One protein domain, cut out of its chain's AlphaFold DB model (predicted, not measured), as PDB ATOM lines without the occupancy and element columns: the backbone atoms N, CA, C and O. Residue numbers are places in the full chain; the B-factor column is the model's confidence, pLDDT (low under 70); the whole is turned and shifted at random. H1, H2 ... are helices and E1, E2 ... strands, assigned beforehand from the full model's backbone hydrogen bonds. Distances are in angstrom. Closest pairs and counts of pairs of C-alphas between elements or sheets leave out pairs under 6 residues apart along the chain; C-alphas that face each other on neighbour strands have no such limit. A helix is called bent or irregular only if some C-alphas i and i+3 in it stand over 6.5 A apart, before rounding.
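AT A GLANCE: This is residues 526 to 616 of the 698 residues of an uncharacterized protein of Plenodomus tracheiphilus IPT5 (UniProt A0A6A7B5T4). A strongly twisted four-stranded sheet, built on the long bent hairpin E1 and E2, has the long helix H1 packed along one face. H2 makes a corner with H1, its first residue, Pro 589, coming close to Ile 555 of H1, and it packs by the first residue of E1, Tyr 526, while the small H3 packs near E1's other end. The printed part has 91 residues, in the order E1, E2, H1, E3, H2, E4, H3; the mixed sheet runs E2, E1, E4, E3, and the class is mixed, helices and strands. It is compact, with a radius of gyration of the C-alphas of 12.1 A and spans of 39 by 27 by 21 A.

IN THESE COORDINATES: Find C-alpha 526 at (24.006, -43.781, 29.377); from there E1 runs 21.7 A to residue 534, bending by 62 degrees at 531. E2, residues 540 to 547, bends by 61 degrees at 543. H1 starts at C-alpha 551, (15.181, -44.685, 36.112), and runs 25.8 A to 569. Next come E3, residues 575 to 578, H2, 589 to 599, E4, 601 to 605, and H3, 607 to 610.

HOW THE PARTS SIT: Look first at E1: it is antiparallel to E2, with N 530 and O 543 at 2.8 A, and parallel to E4, with N 531 and O 604 at 2.8 A. E4 and E3 are antiparallel; N 577 and O 603 are 2.8 A apart. E2, H1 and E3 form a split strand-helix-strand unit, E1 and E4 lying between its strands, with a right-handed crossover. H1 is on the sheet, along the strands, at a height of 8.6 A. With residues 551 to 559 alone it touches H2, about perpendicular at 80 degrees; the closest C-alphas, of Ile 555 and Pro 589, are 5.5 A apart. O i to N i+4 pairs are within hydrogen-bond range in 13 of 15 for H1 and 6 of 7 for H2; H3 is too short for one.

THE WHOLE: The C-alphas of Glu 536 and Glu 552 are the farthest apart, at 38.9 A. The printed part has no cut and no long link. Look for pLDDT under 70 at residues 536 to 538, 571 to 573 and 612 to 616.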
ATOM      1  N   TYR A 526      24.839 -43.112  30.369       88.44
ATOM      2  CA  TYR A 526      24.006 -43.781  29.377       88.44
ATOM      3  C   TYR A 526      23.742 -42.807  28.242       88.44
ATOM      4  O   TYR A 526      23.513 -41.632  28.494       88.44
ATOM      5  N   GLU A 527      23.764 -43.276  27.003       89.69
ATOM      6  CA  GLU A 527      23.595 -42.415  25.837       89.69
ATOM      7  C   GLU A 527      22.597 -43.015  24.845       89.69
ATOM      8  O   GLU A 527      22.681 -44.186  24.465       89.69
ATOM      9  N   ILE A 528      21.672 -42.192  24.353       89.56
ATOM     10  CA  ILE A 528      20.923 -42.493  23.131       89.56
ATOM     11  C   ILE A 528      21.468 -41.625  22.009       89.56
ATOM     12  O   ILE A 528      21.439 -40.405  22.103       89.56
ATOM     13  N   PHE A 529      21.906 -42.244  20.918       89.19
ATOM     14  CA  PHE A 529      22.520 -41.543  19.797       89.19
ATOM     15  C   PHE A 529      21.659 -41.661  18.532       89.19
ATOM     16  O   PHE A 529      21.436 -42.753  18.003       89.19
ATOM     17  N   LEU A 530      21.149 -40.530  18.039       88.81
ATOM     18  CA  LEU A 530      20.331 -40.442  16.828       88.81
ATOM     19  C   LEU A 530      21.218 -40.370  15.583       88.81
ATOM     20  O   LEU A 530      21.873 -39.358  15.356       88.81
ATOM     21  N   VAL A 531      21.197 -41.407  14.748       85.81
ATOM     22  CA  VAL A 531      22.056 -41.551  13.564       85.81
ATOM     23  C   VAL A 531      21.349 -41.044  12.306       85.81
ATOM     24  O   VAL A 531      20.310 -41.577  11.911       85.81
ATOM     25  N   TYR A 532      21.952 -40.069  11.624       82.19
ATOM     26  CA  TYR A 532      21.408 -39.483  10.389       82.19
ATOM     27  C   TYR A 532      22.167 -39.910   9.136       82.19
ATOM     28  O   TYR A 532      21.568 -40.033   8.066       82.19
ATOM     29  N   ALA A 533      23.472 -40.138   9.264       77.50
ATOM     30  CA  ALA A 533      24.339 -40.521   8.163       77.50
ATOM     31  C   ALA A 533      25.490 -41.402   8.658       77.50
ATOM     32  O   ALA A 533      25.830 -41.411   9.841       77.50
ATOM     33  N   VAL A 534      26.092 -42.129   7.722       72.88
ATOM     34  CA  VAL A 534      27.353 -42.847   7.920       72.88
ATOM     35  C   VAL A 534      28.391 -42.174   7.027       72.88
ATOM     36  O   VAL A 534      28.132 -41.986   5.836       72.88
ATOM     37  N   ALA A 535      29.520 -41.760   7.601       70.81
ATOM     38  CA  ALA A 535      30.625 -41.146   6.868       70.81
ATOM     39  C   ALA A 535      31.379 -42.179   5.997       70.81
ATOM     40  O   ALA A 535      31.167 -43.387   6.119       70.81
ATOM     41  N   GLU A 536      32.241 -41.718   5.078       59.16
ATOM     42  CA  GLU A 536      32.962 -42.577   4.109       59.16
ATOM     43  C   GLU A 536      33.854 -43.652   4.770       59.16
ATOM     44  O   GLU A 536      34.189 -44.658   4.146       59.16
ATOM     45  N   ASP A 537      34.200 -43.469   6.041       62.38
ATOM     46  CA  ASP A 537      34.991 -44.351   6.904       62.38
ATOM     47  C   ASP A 537      34.147 -45.273   7.809       62.38
ATOM     48  O   ASP A 537      34.694 -45.958   8.673       62.38
ATOM     49  N   CYS A 538      32.833 -45.371   7.564       64.94
ATOM     50  CA  CYS A 538      31.863 -46.142   8.358       64.94
ATOM     51  C   CYS A 538      31.597 -45.595   9.775       64.94
ATOM     52  O   CYS A 538      31.018 -46.307  10.599       64.94
ATOM     53  N   GLU A 539      31.967 -44.344  10.065       73.06
ATOM     54  CA  GLU A 539      31.660 -43.710  11.347       73.06
ATOM     55  C   GLU A 539      30.236 -43.119  11.367       73.06
ATOM     56  O   GLU A 539      29.758 -42.538  10.385       73.06
ATOM     57  N   LEU A 540      29.523 -43.288  12.487       81.00
ATOM     58  CA  LEU A 540      28.142 -42.819  12.637       81.00
ATOM     59  C   LEU A 540      28.118 -41.320  12.947       81.00
ATOM     60  O   LEU A 540      28.719 -40.876  13.922       81.00
ATOM     61  N   GLN A 541      27.371 -40.551  12.157       82.50
ATOM     62  CA  GLN A 541      27.167 -39.122  12.383       82.50
ATOM     63  C   GLN A 541      25.753 -38.848  12.884       82.50
ATOM     64  O   GLN A 541      24.761 -39.325  12.311       82.50
ATOM     65  N   GLY A 542      25.662 -38.068  13.959       86.25
ATOM     66  CA  GLY A 542      24.395 -37.882  14.638       86.25
ATOM     67  C   GLY A 542      24.425 -36.975  15.860       86.25
ATOM     68  O   GLY A 542      25.335 -36.163  16.030       86.25
ATOM     69  N   TYR A 543      23.389 -37.126  16.684       83.25
ATOM     70  CA  TYR A 543      23.200 -36.388  17.932       83.25
ATOM     71  C   TYR A 543      23.110 -37.347  19.114       83.25
ATOM     72  O   TYR A 543      22.242 -38.221  19.123       83.25
ATOM     73  N   GLY A 544      23.977 -37.157  20.103       84.31
ATOM     74  CA  GLY A 544      23.937 -37.864  21.380       84.31
ATOM     75  C   GLY A 544      23.019 -37.177  22.386       84.31
ATOM     76  O   GLY A 544      22.960 -35.949  22.443       84.31
ATOM     77  N   PHE A 545      22.308 -37.978  23.169       85.81
ATOM     78  CA  PHE A 545      21.516 -37.550  24.315       85.81
ATOM     79  C   PHE A 545      22.005 -38.303  25.538       85.81
ATOM     80  O   PHE A 545      21.853 -39.526  25.601       85.81
ATOM     81  N   ASP A 546      22.531 -37.566  26.508       87.06
ATOM     82  CA  ASP A 546      22.914 -38.136  27.791       87.06
ATOM     83  C   ASP A 546      21.655 -38.502  28.583       87.06
ATOM     84  O   ASP A 546      20.733 -37.699  28.762       87.06
ATOM     85  N   ILE A 547      21.623 -39.745  29.045       87.62
ATOM     86  CA  ILE A 547      20.545 -40.347  29.813       87.62
ATOM     87  C   ILE A 547      21.049 -40.595  31.239       87.62
ATOM     88  O   ILE A 547      22.119 -41.164  31.469       87.62
ATOM     89  N   SER A 548      20.256 -40.164  32.217       85.56
ATOM     90  CA  SER A 548      20.512 -40.392  33.639       85.56
ATOM     91  C   SER A 548      20.548 -41.892  33.948       85.56
ATOM     92  O   SER A 548      19.833 -42.688  33.347       85.56
ATOM     93  N   GLN A 549      21.352 -42.293  34.933       86.31
ATOM     94  CA  GLN A 549      21.328 -43.663  35.467       86.31
ATOM     95  C   GLN A 549      20.165 -43.892  36.444       86.31
ATOM     96  O   GLN A 549      19.923 -45.018  36.871       86.31
ATOM     97  N   SER A 550      19.456 -42.832  36.841       88.69
ATOM     98  CA  SER A 550      18.242 -42.947  37.644       88.69
ATOM     99  C   SER A 550      17.051 -43.203  36.733       88.69
ATOM    100  O   SER A 550      16.728 -42.356  35.903       88.69
ATOM    101  N   ILE A 551      16.355 -44.326  36.923       86.06
ATOM    102  CA  ILE A 551      15.181 -44.685  36.112       86.06
ATOM    103  C   ILE A 551      14.106 -43.583  36.119       86.06
ATOM    104  O   ILE A 551      13.519 -43.283  35.085       86.06
ATOM    105  N   GLU A 552      13.900 -42.901  37.249       86.81
ATOM    106  CA  GLU A 552      12.893 -41.837  37.384       86.81
ATOM    107  C   GLU A 552      13.177 -40.633  36.465       86.81
ATOM    108  O   GLU A 552      12.249 -40.002  35.958       86.81
ATOM    109  N   GLU A 553      14.453 -40.339  36.211       86.25
ATOM    110  CA  GLU A 553      14.897 -39.243  35.340       86.25
ATOM    111  C   GLU A 553      15.144 -39.712  33.899       86.25
ATOM    112  O   GLU A 553      14.919 -38.959  32.949       86.25
ATOM    113  N   ALA A 554      15.562 -40.967  33.731       87.75
ATOM    114  CA  ALA A 554      15.888 -41.561  32.446       87.75
ATOM    115  C   ALA A 554      14.651 -41.765  31.570       87.75
ATOM    116  O   ALA A 554      14.682 -41.458  30.382       87.75
ATOM    117  N   ILE A 555      13.536 -42.239  32.134       89.69
ATOM    118  CA  ILE A 555      12.327 -42.538  31.355       89.69
ATOM    119  C   ILE A 555      11.783 -41.302  30.610       89.69
ATOM    120  O   ILE A 555      11.518 -41.404  29.403       89.69
ATOM    121  N   PRO A 556      11.664 -40.112  31.239       88.38
ATOM    122  CA  PRO A 556      11.342 -38.877  30.527       88.38
ATOM    123  C   PRO A 556      12.357 -38.499  29.438       88.38
ATOM    124  O   PRO A 556      11.951 -38.074  28.354       88.38
ATOM    125  N   GLN A 557      13.659 -38.673  29.690       88.75
ATOM    126  CA  GLN A 557      14.729 -38.344  28.738       88.75
ATOM    127  C   GLN A 557      14.693 -39.262  27.511       88.75
ATOM    128  O   GLN A 557      14.638 -38.774  26.384       88.75
ATOM    129  N   ILE A 558      14.586 -40.576  27.721       89.56
ATOM    130  CA  ILE A 558      14.431 -41.583  26.664       89.56
ATOM    131  C   ILE A 558      13.167 -41.301  25.845       89.56
ATOM    132  O   ILE A 558      13.187 -41.325  24.612       89.56
ATOM    133  N   SER A 559      12.062 -40.965  26.517       90.06
ATOM    134  CA  SER A 559      10.809 -40.593  25.850       90.06
ATOM    135  C   SER A 559      10.967 -39.350  24.970       90.06
ATOM    136  O   SER A 559      10.364 -39.277  23.895       90.06
ATOM    137  N   ASN A 560      11.777 -38.379  25.399       87.56
ATOM    138  CA  ASN A 560      12.089 -37.193  24.608       87.56
ATOM    139  C   ASN A 560      12.962 -37.545  23.393       87.56
ATOM    140  O   ASN A 560      12.608 -37.181  22.273       87.56
ATOM    141  N   SER A 561      14.023 -38.340  23.569       86.62
ATOM    142  CA  SER A 561      14.878 -38.806  22.467       86.62
ATOM    143  C   SER A 561      14.083 -39.588  21.415       86.62
ATOM    144  O   SER A 561      14.249 -39.366  20.218       86.62
ATOM    145  N   LEU A 562      13.137 -40.435  21.834       87.75
ATOM    146  CA  LEU A 562      12.224 -41.135  20.922       87.75
ATOM    147  C   LEU A 562      11.256 -40.188  20.204       87.75
ATOM    148  O   LEU A 562      10.920 -40.411  19.041       87.75
ATOM    149  N   ARG A 563      10.788 -39.126  20.869       86.56
ATOM    150  CA  ARG A 563       9.955 -38.092  20.236       86.56
ATOM    151  C   ARG A 563      10.744 -37.333  19.171       86.56
ATOM    152  O   ARG A 563      10.215 -37.088  18.088       86.56
ATOM    153  N   GLN A 564      12.006 -37.024  19.448       83.38
ATOM    154  CA  GLN A 564      12.906 -36.391  18.490       83.38
ATOM    155  C   GLN A 564      13.235 -37.326  17.322       83.38
ATOM    156  O   GLN A 564      13.133 -36.902  16.176       83.38
ATOM    157  N   ALA A 565      13.481 -38.616  17.577       84.06
ATOM    158  CA  ALA A 565      13.630 -39.630  16.531       84.06
ATOM    159  C   ALA A 565      12.384 -39.722  15.633       84.06
ATOM    160  O   ALA A 565      12.495 -39.767  14.409       84.06
ATOM    161  N   LYS A 566      11.182 -39.689  16.224       85.00
ATOM    162  CA  LYS A 566       9.910 -39.676  15.481       85.00
ATOM    163  C   LYS A 566       9.761 -38.430  14.613       85.00
ATOM    164  O   LYS A 566       9.300 -38.548  13.481       85.00
ATOM    165  N   SER A 567      10.155 -37.265  15.129       82.25
ATOM    166  CA  SER A 567      10.151 -36.003  14.378       82.25
ATOM    167  C   SER A 567      11.153 -36.030  13.217       82.25
ATOM    168  O   SER A 567      10.832 -35.630  12.101       82.25
ATOM    169  N   ALA A 568      12.345 -36.574  13.462       77.69
ATOM    170  CA  ALA A 568      13.449 -36.625  12.512       77.69
ATOM    171  C   ALA A 568      13.267 -37.665  11.393       77.69
ATOM    172  O   ALA A 568      13.575 -37.397  10.231       77.69
ATOM    173  N   PHE A 569      12.778 -38.861  11.727       80.38
ATOM    174  CA  PHE A 569      12.756 -40.004  10.809       80.38
ATOM    175  C   PHE A 569      11.350 -40.391  10.331       80.38
ATOM    176  O   PHE A 569      11.248 -41.041   9.290       80.38
ATOM    177  N   GLY A 570      10.294 -39.956  11.028       72.12
ATOM    178  CA  GLY A 570       8.909 -40.401  10.837       72.12
ATOM    179  C   GLY A 570       8.534 -41.550  11.783       72.12
ATOM    180  O   GLY A 570       9.388 -42.338  12.186       72.12
ATOM    181  N   SER A 571       7.251 -41.664  12.152       62.03
ATOM    182  CA  SER A 571       6.770 -42.593  13.196       62.03
ATOM    183  C   SER A 571       6.998 -44.080  12.907       62.03
ATOM    184  O   SER A 571       7.050 -44.861  13.853       62.03
ATOM    185  N   ASP A 572       7.166 -44.449  11.634       60.47
ATOM    186  CA  ASP A 572       7.156 -45.841  11.162       60.47
ATOM    187  C   ASP A 572       8.506 -46.262  10.536       60.47
ATOM    188  O   ASP A 572       8.565 -47.242   9.797       60.47
ATOM    189  N   GLN A 573       9.586 -45.494  10.748       67.19
ATOM    190  CA  GLN A 573      10.838 -45.642   9.976       67.19
ATOM    191  C   GLN A 573      12.140 -45.610  10.792       67.19
ATOM    192  O   GLN A 573      13.217 -45.541  10.197       67.19
ATOM    193  N   PHE A 574      12.085 -45.655  12.126       81.50
ATOM    194  CA  PHE A 574      13.293 -45.728  12.953       81.50
ATOM    195  C   PHE A 574      13.407 -47.077  13.662       81.50
ATOM    196  O   PHE A 574      12.420 -47.655  14.112       81.50
ATOM    197  N   HIS A 575      14.638 -47.559  13.765       85.81
ATOM    198  CA  HIS A 575      15.008 -48.778  14.470       85.81
ATOM    199  C   HIS A 575      16.027 -48.422  15.545       85.81
ATOM    200  O   HIS A 575      16.759 -47.442  15.403       85.81
ATOM    201  N   ALA A 576      16.073 -49.223  16.607       89.00
ATOM    202  CA  ALA A 576      17.078 -49.112  17.651       89.00
ATOM    203  C   ALA A 576      18.046 -50.300  17.562       89.00
ATOM    204  O   ALA A 576      17.613 -51.447  17.413       89.00
ATOM    205  N   VAL A 577      19.349 -50.034  17.635       88.25
ATOM    206  CA  VAL A 577      20.405 -51.053  17.653       88.25
ATOM    207  C   VAL A 577      21.401 -50.767  18.772       88.25
ATOM    208  O   VAL A 577      21.676 -49.615  19.098       88.25
ATOM    209  N   THR A 578      21.954 -51.813  19.378       88.19
ATOM    210  CA  THR A 578      23.027 -51.660  20.373       88.19
ATOM    211  C   THR A 578      24.371 -51.368  19.701       88.19
ATOM    212  O   THR A 578      24.525 -51.544  18.491       88.19
ATOM    213  N   VAL A 579      25.390 -51.019  20.494       80.06
ATOM    214  CA  VAL A 579      26.772 -50.835  20.004       80.06
ATOM    215  C   VAL A 579      27.335 -52.068  19.283       80.06
ATOM    216  O   VAL A 579      28.199 -51.957  18.417       80.06
ATOM    217  N   LEU A 580      26.813 -53.258  19.592       77.56
ATOM    218  CA  LEU A 580      27.197 -54.521  18.955       77.56
ATOM    219  C   LEU A 580      26.395 -54.833  17.678       77.56
ATOM    220  O   LEU A 580      26.552 -55.914  17.115       77.56
ATOM    221  N   GLY A 581      25.529 -53.921  17.229       75.25
ATOM    222  CA  GLY A 581      24.690 -54.103  16.044       75.25
ATOM    223  C   GLY A 581      23.488 -55.027  16.265       75.25
ATOM    224  O   GLY A 581      22.930 -55.546  15.301       75.25
ATOM    225  N   MET A 582      23.076 -55.271  17.516       81.19
ATOM    226  CA  MET A 582      21.869 -56.059  17.785       81.19
ATOM    227  C   MET A 582      20.622 -55.187  17.664       81.19
ATOM    228  O   MET A 582      20.509 -54.186  18.367       81.19
ATOM    229  N   HIS A 583      19.669 -55.601  16.829       84.44
ATOM    230  CA  HIS A 583      18.368 -54.943  16.716       84.44
ATOM    231  C   HIS A 583      17.516 -55.141  17.971       84.44
ATOM    232  O   HIS A 583      17.270 -56.269  18.403       84.44
ATOM    233  N   LEU A 584      17.027 -54.030  18.516       85.81
ATOM    234  CA  LEU A 584      16.084 -54.003  19.625       85.81
ATOM    235  C   LEU A 584      14.656 -54.060  19.069       85.81
ATOM    236  O   LEU A 584      14.259 -53.245  18.239       85.81
ATOM    237  N   ILE A 585      13.896 -55.059  19.515       78.62
ATOM    238  CA  ILE A 585      12.531 -55.345  19.038       78.62
ATOM    239  C   ILE A 585      11.454 -54.515  19.748       78.62
ATOM    240  O   ILE A 585      10.318 -54.468  19.284       78.62
ATOM    241  N   ASN A 586      11.806 -53.884  20.868       82.31
ATOM    242  CA  ASN A 586      10.933 -53.008  21.635       82.31
ATOM    243  C   ASN A 586      11.622 -51.644  21.806       82.31
ATOM    244  O   ASN A 586      12.826 -51.571  22.044       82.31
ATOM    245  N   THR A 587      10.855 -50.568  21.648       82.75
ATOM    246  CA  THR A 587      11.302 -49.180  21.826       82.75
ATOM    247  C   THR A 587      10.565 -48.491  22.977       82.75
ATOM    248  O   THR A 587      10.513 -47.265  23.021       82.75
ATOM    249  N   GLU A 588       9.924 -49.249  23.870       89.38
ATOM    250  CA  GLU A 588       9.374 -48.708  25.113       89.38
ATOM    251  C   GLU A 588      10.502 -48.152  25.999       89.38
ATOM    252  O   GLU A 588      11.551 -48.792  26.113       89.38
ATOM    253  N   PRO A 589      10.312 -46.977  26.631       89.69
ATOM    254  CA  PRO A 589      11.345 -46.339  27.444       89.69
ATOM    255  C   PRO A 589      11.937 -47.236  28.535       89.69
ATOM    256  O   PRO A 589      13.152 -47.239  28.704       89.69
ATOM    257  N   ASP A 590      11.105 -48.033  29.216       87.56
ATOM    258  CA  ASP A 590      11.548 -48.946  30.279       87.56
ATOM    259  C   ASP A 590      12.481 -50.036  29.735       87.56
ATOM    260  O   ASP A 590      13.556 -50.285  30.276       87.56
ATOM    261  N   TYR A 591      12.122 -50.623  28.592       89.38
ATOM    262  CA  TYR A 591      12.940 -51.634  27.926       89.38
ATOM    263  C   TYR A 591      14.261 -51.058  27.396       89.38
ATOM    264  O   TYR A 591      15.310 -51.700  27.477       89.38
ATOM    265  N   LEU A 592      14.232 -49.840  26.847       88.44
ATOM    266  CA  LEU A 592      15.447 -49.167  26.390       88.44
ATOM    267  C   LEU A 592      16.366 -48.807  27.558       88.44
ATOM    268  O   LEU A 592      17.579 -48.906  27.398       88.44
ATOM    269  N   PHE A 593      15.817 -48.456  28.723       89.75
ATOM    270  CA  PHE A 593      16.606 -48.226  29.932       89.75
ATOM    271  C   PHE A 593      17.343 -49.498  30.375       89.75
ATOM    272  O   PHE A 593      18.562 -49.464  30.519       89.75
ATOM    273  N   GLU A 594      16.658 -50.645  30.463       89.12
ATOM    274  CA  GLU A 594      17.309 -51.940  30.747       89.12
ATOM    275  C   GLU A 594      18.407 -52.274  29.718       89.12
ATOM    276  O   GLU A 594      19.474 -52.799  30.046       89.12
ATOM    277  N   CYS A 595      18.177 -51.945  28.444       86.50
ATOM    278  CA  CYS A 595      19.176 -52.144  27.396       86.50
ATOM    279  C   CYS A 595      20.383 -51.203  27.542       86.50
ATOM    280  O   CYS A 595      21.505 -51.622  27.234       86.50
ATOM    281  N   LEU A 596      20.183 -49.967  28.015       86.62
ATOM    282  CA  LEU A 596      21.255 -49.015  28.324       86.62
ATOM    283  C   LEU A 596      22.100 -49.500  29.505       86.62
ATOM    284  O   LEU A 596      23.323 -49.392  29.436       86.62
ATOM    285  N   GLU A 597      21.503 -50.136  30.518       84.75
ATOM    286  CA  GLU A 597      22.266 -50.723  31.632       84.75
ATOM    287  C   GLU A 597      23.302 -51.752  31.153       84.75
ATOM    288  O   GLU A 597      24.411 -51.825  31.689       84.75
ATOM    289  N   ALA A 598      22.967 -52.516  30.109       82.31
ATOM    290  CA  ALA A 598      23.835 -53.550  29.550       82.31
ATOM    291  C   ALA A 598      24.797 -53.051  28.453       82.31
ATOM    292  O   ALA A 598      25.872 -53.628  28.290       82.31
ATOM    293  N   ASN A 599      24.416 -52.029  27.677       80.62
ATOM    294  CA  ASN A 599      25.141 -51.627  26.460       80.62
ATOM    295  C   ASN A 599      25.728 -50.209  26.511       80.62
ATOM    296  O   ASN A 599      26.512 -49.874  25.626       80.62
ATOM    297  N   GLN A 600      25.378 -49.411  27.524       87.06
ATOM    298  CA  GLN A 600      25.722 -47.995  27.738       87.06
ATOM    299  C   GLN A 600      25.219 -47.028  26.658       87.06
ATOM    300  O   GLN A 600      24.652 -46.000  27.005       87.06
ATOM    301  N   THR A 601      25.342 -47.376  25.378       88.12
ATOM    302  CA  THR A 601      24.861 -46.573  24.250       88.12
ATOM    303  C   THR A 601      23.870 -47.363  23.396       88.12
ATOM    304  O   THR A 601      24.073 -48.545  23.096       88.12
ATOM    305  N   ILE A 602      22.795 -46.705  22.962       90.31
ATOM    306  CA  ILE A 602      21.847 -47.232  21.971       90.31
ATOM    307  C   ILE A 602      21.788 -46.279  20.780       90.31
ATOM    308  O   ILE A 602      21.565 -45.082  20.941       90.31
ATOM    309  N   PHE A 603      21.927 -46.822  19.571       90.06
ATOM    310  CA  PHE A 603      21.776 -46.072  18.328       90.06
ATOM    311  C   PHE A 603      20.340 -46.145  17.825       90.06
ATOM    312  O   PHE A 603      19.756 -47.226  17.765       90.06
ATOM    313  N   ILE A 604      19.784 -45.010  17.407       90.94
ATOM    314  CA  ILE A 604      18.451 -44.929  16.807       90.94
ATOM    315  C   ILE A 604      18.544 -44.222  15.459       90.94
ATOM    316  O   ILE A 604      19.052 -43.111  15.365       90.94
ATOM    317  N   GLY A 605      18.030 -44.841  14.403       88.81
ATOM    318  CA  GLY A 605      18.106 -44.287  13.053       88.81
ATOM    319  C   GLY A 605      17.315 -45.106  12.043       88.81
ATOM    320  O   GLY A 605      16.648 -46.082  12.392       88.81
ATOM    321  N   ARG A 606      17.374 -44.716  10.768       85.31
ATOM    322  CA  ARG A 606      16.736 -45.478   9.683       85.31
ATOM    323  C   ARG A 606      17.459 -46.801   9.452       85.31
ATOM    324  O   ARG A 606      18.687 -46.841   9.490       85.31
ATOM    325  N   GLU A 607      16.713 -47.854   9.118       81.00
ATOM    326  CA  GLU A 607      17.275 -49.191   8.852       81.00
ATOM    327  C   GLU A 607      18.381 -49.152   7.792       81.00
ATOM    328  O   GLU A 607      19.442 -49.732   7.981       81.00
ATOM    329  N   SER A 608      18.187 -48.376   6.721       78.75
ATOM    330  CA  SER A 608      19.179 -48.214   5.651       78.75
ATOM    331  C   SER A 608      20.498 -47.585   6.111       78.75
ATOM    332  O   SER A 608      21.519 -47.790   5.467       78.75
ATOM    333  N   VAL A 609      20.472 -46.795   7.189       79.25
ATOM    334  CA  VAL A 609      21.645 -46.105   7.751       79.25
ATOM    335  C   VAL A 609      22.308 -46.987   8.809       79.25
ATOM    336  O   VAL A 609      23.520 -47.163   8.792       79.25
ATOM    337  N   LEU A 610      21.513 -47.622   9.673       80.06
ATOM    338  CA  LEU A 610      22.009 -48.540  10.702       80.06
ATOM    339  C   LEU A 610      22.553 -49.853  10.119       80.06
ATOM    340  O   LEU A 610      23.492 -50.412  10.670       80.06
ATOM    341  N   ALA A 611      22.037 -50.327   8.981       73.19
ATOM    342  CA  ALA A 611      22.562 -51.512   8.298       73.19
ATOM    343  C   ALA A 611      23.973 -51.304   7.716       73.19
ATOM    344  O   ALA A 611      24.687 -52.275   7.473       73.19
ATOM    345  N   ALA A 612      24.379 -50.049   7.493       67.62
ATOM    346  CA  ALA A 612      25.738 -49.703   7.084       67.62
ATOM    347  C   ALA A 612      26.715 -49.646   8.273       67.62
ATOM    348  O   ALA A 612      27.925 -49.558   8.064       67.62
ATOM    349  N   PHE A 613      26.217 -49.722   9.515       66.31
ATOM    350  CA  PHE A 613      27.054 -49.721  10.706       66.31
ATOM    351  C   PHE A 613      27.771 -51.067  10.884       66.31
ATOM    352  O   PHE A 613      27.190 -52.083  11.257       66.31
ATOM    353  N   VAL A 614      29.070 -51.008  10.605       57.81
ATOM    354  CA  VAL A 614      30.180 -51.906  10.936       57.81
ATOM    355  C   VAL A 614      30.577 -52.007  12.421       57.81
ATOM    356  O   VAL A 614      31.432 -51.193  12.771       57.81
ATOM    357  N   PRO A 615      30.105 -52.891  13.336       57.59
ATOM    358  CA  PRO A 615      30.614 -52.843  14.713       57.59
ATOM    359  C   PRO A 615      32.141 -52.994  14.705       57.59
ATOM    360  O   PRO A 615      32.671 -53.877  14.025       57.59
ATOM    361  N   ALA A 616      32.866 -52.139  15.433       44.69
ATOM    362  CA  ALA A 616      34.331 -52.030  15.360       44.69
ATOM    363  C   ALA A 616      35.087 -53.346  15.664       44.69
ATOM    364  O   ALA A 616      36.241 -53.507  15.270       44.69
TER     365      ALA A 616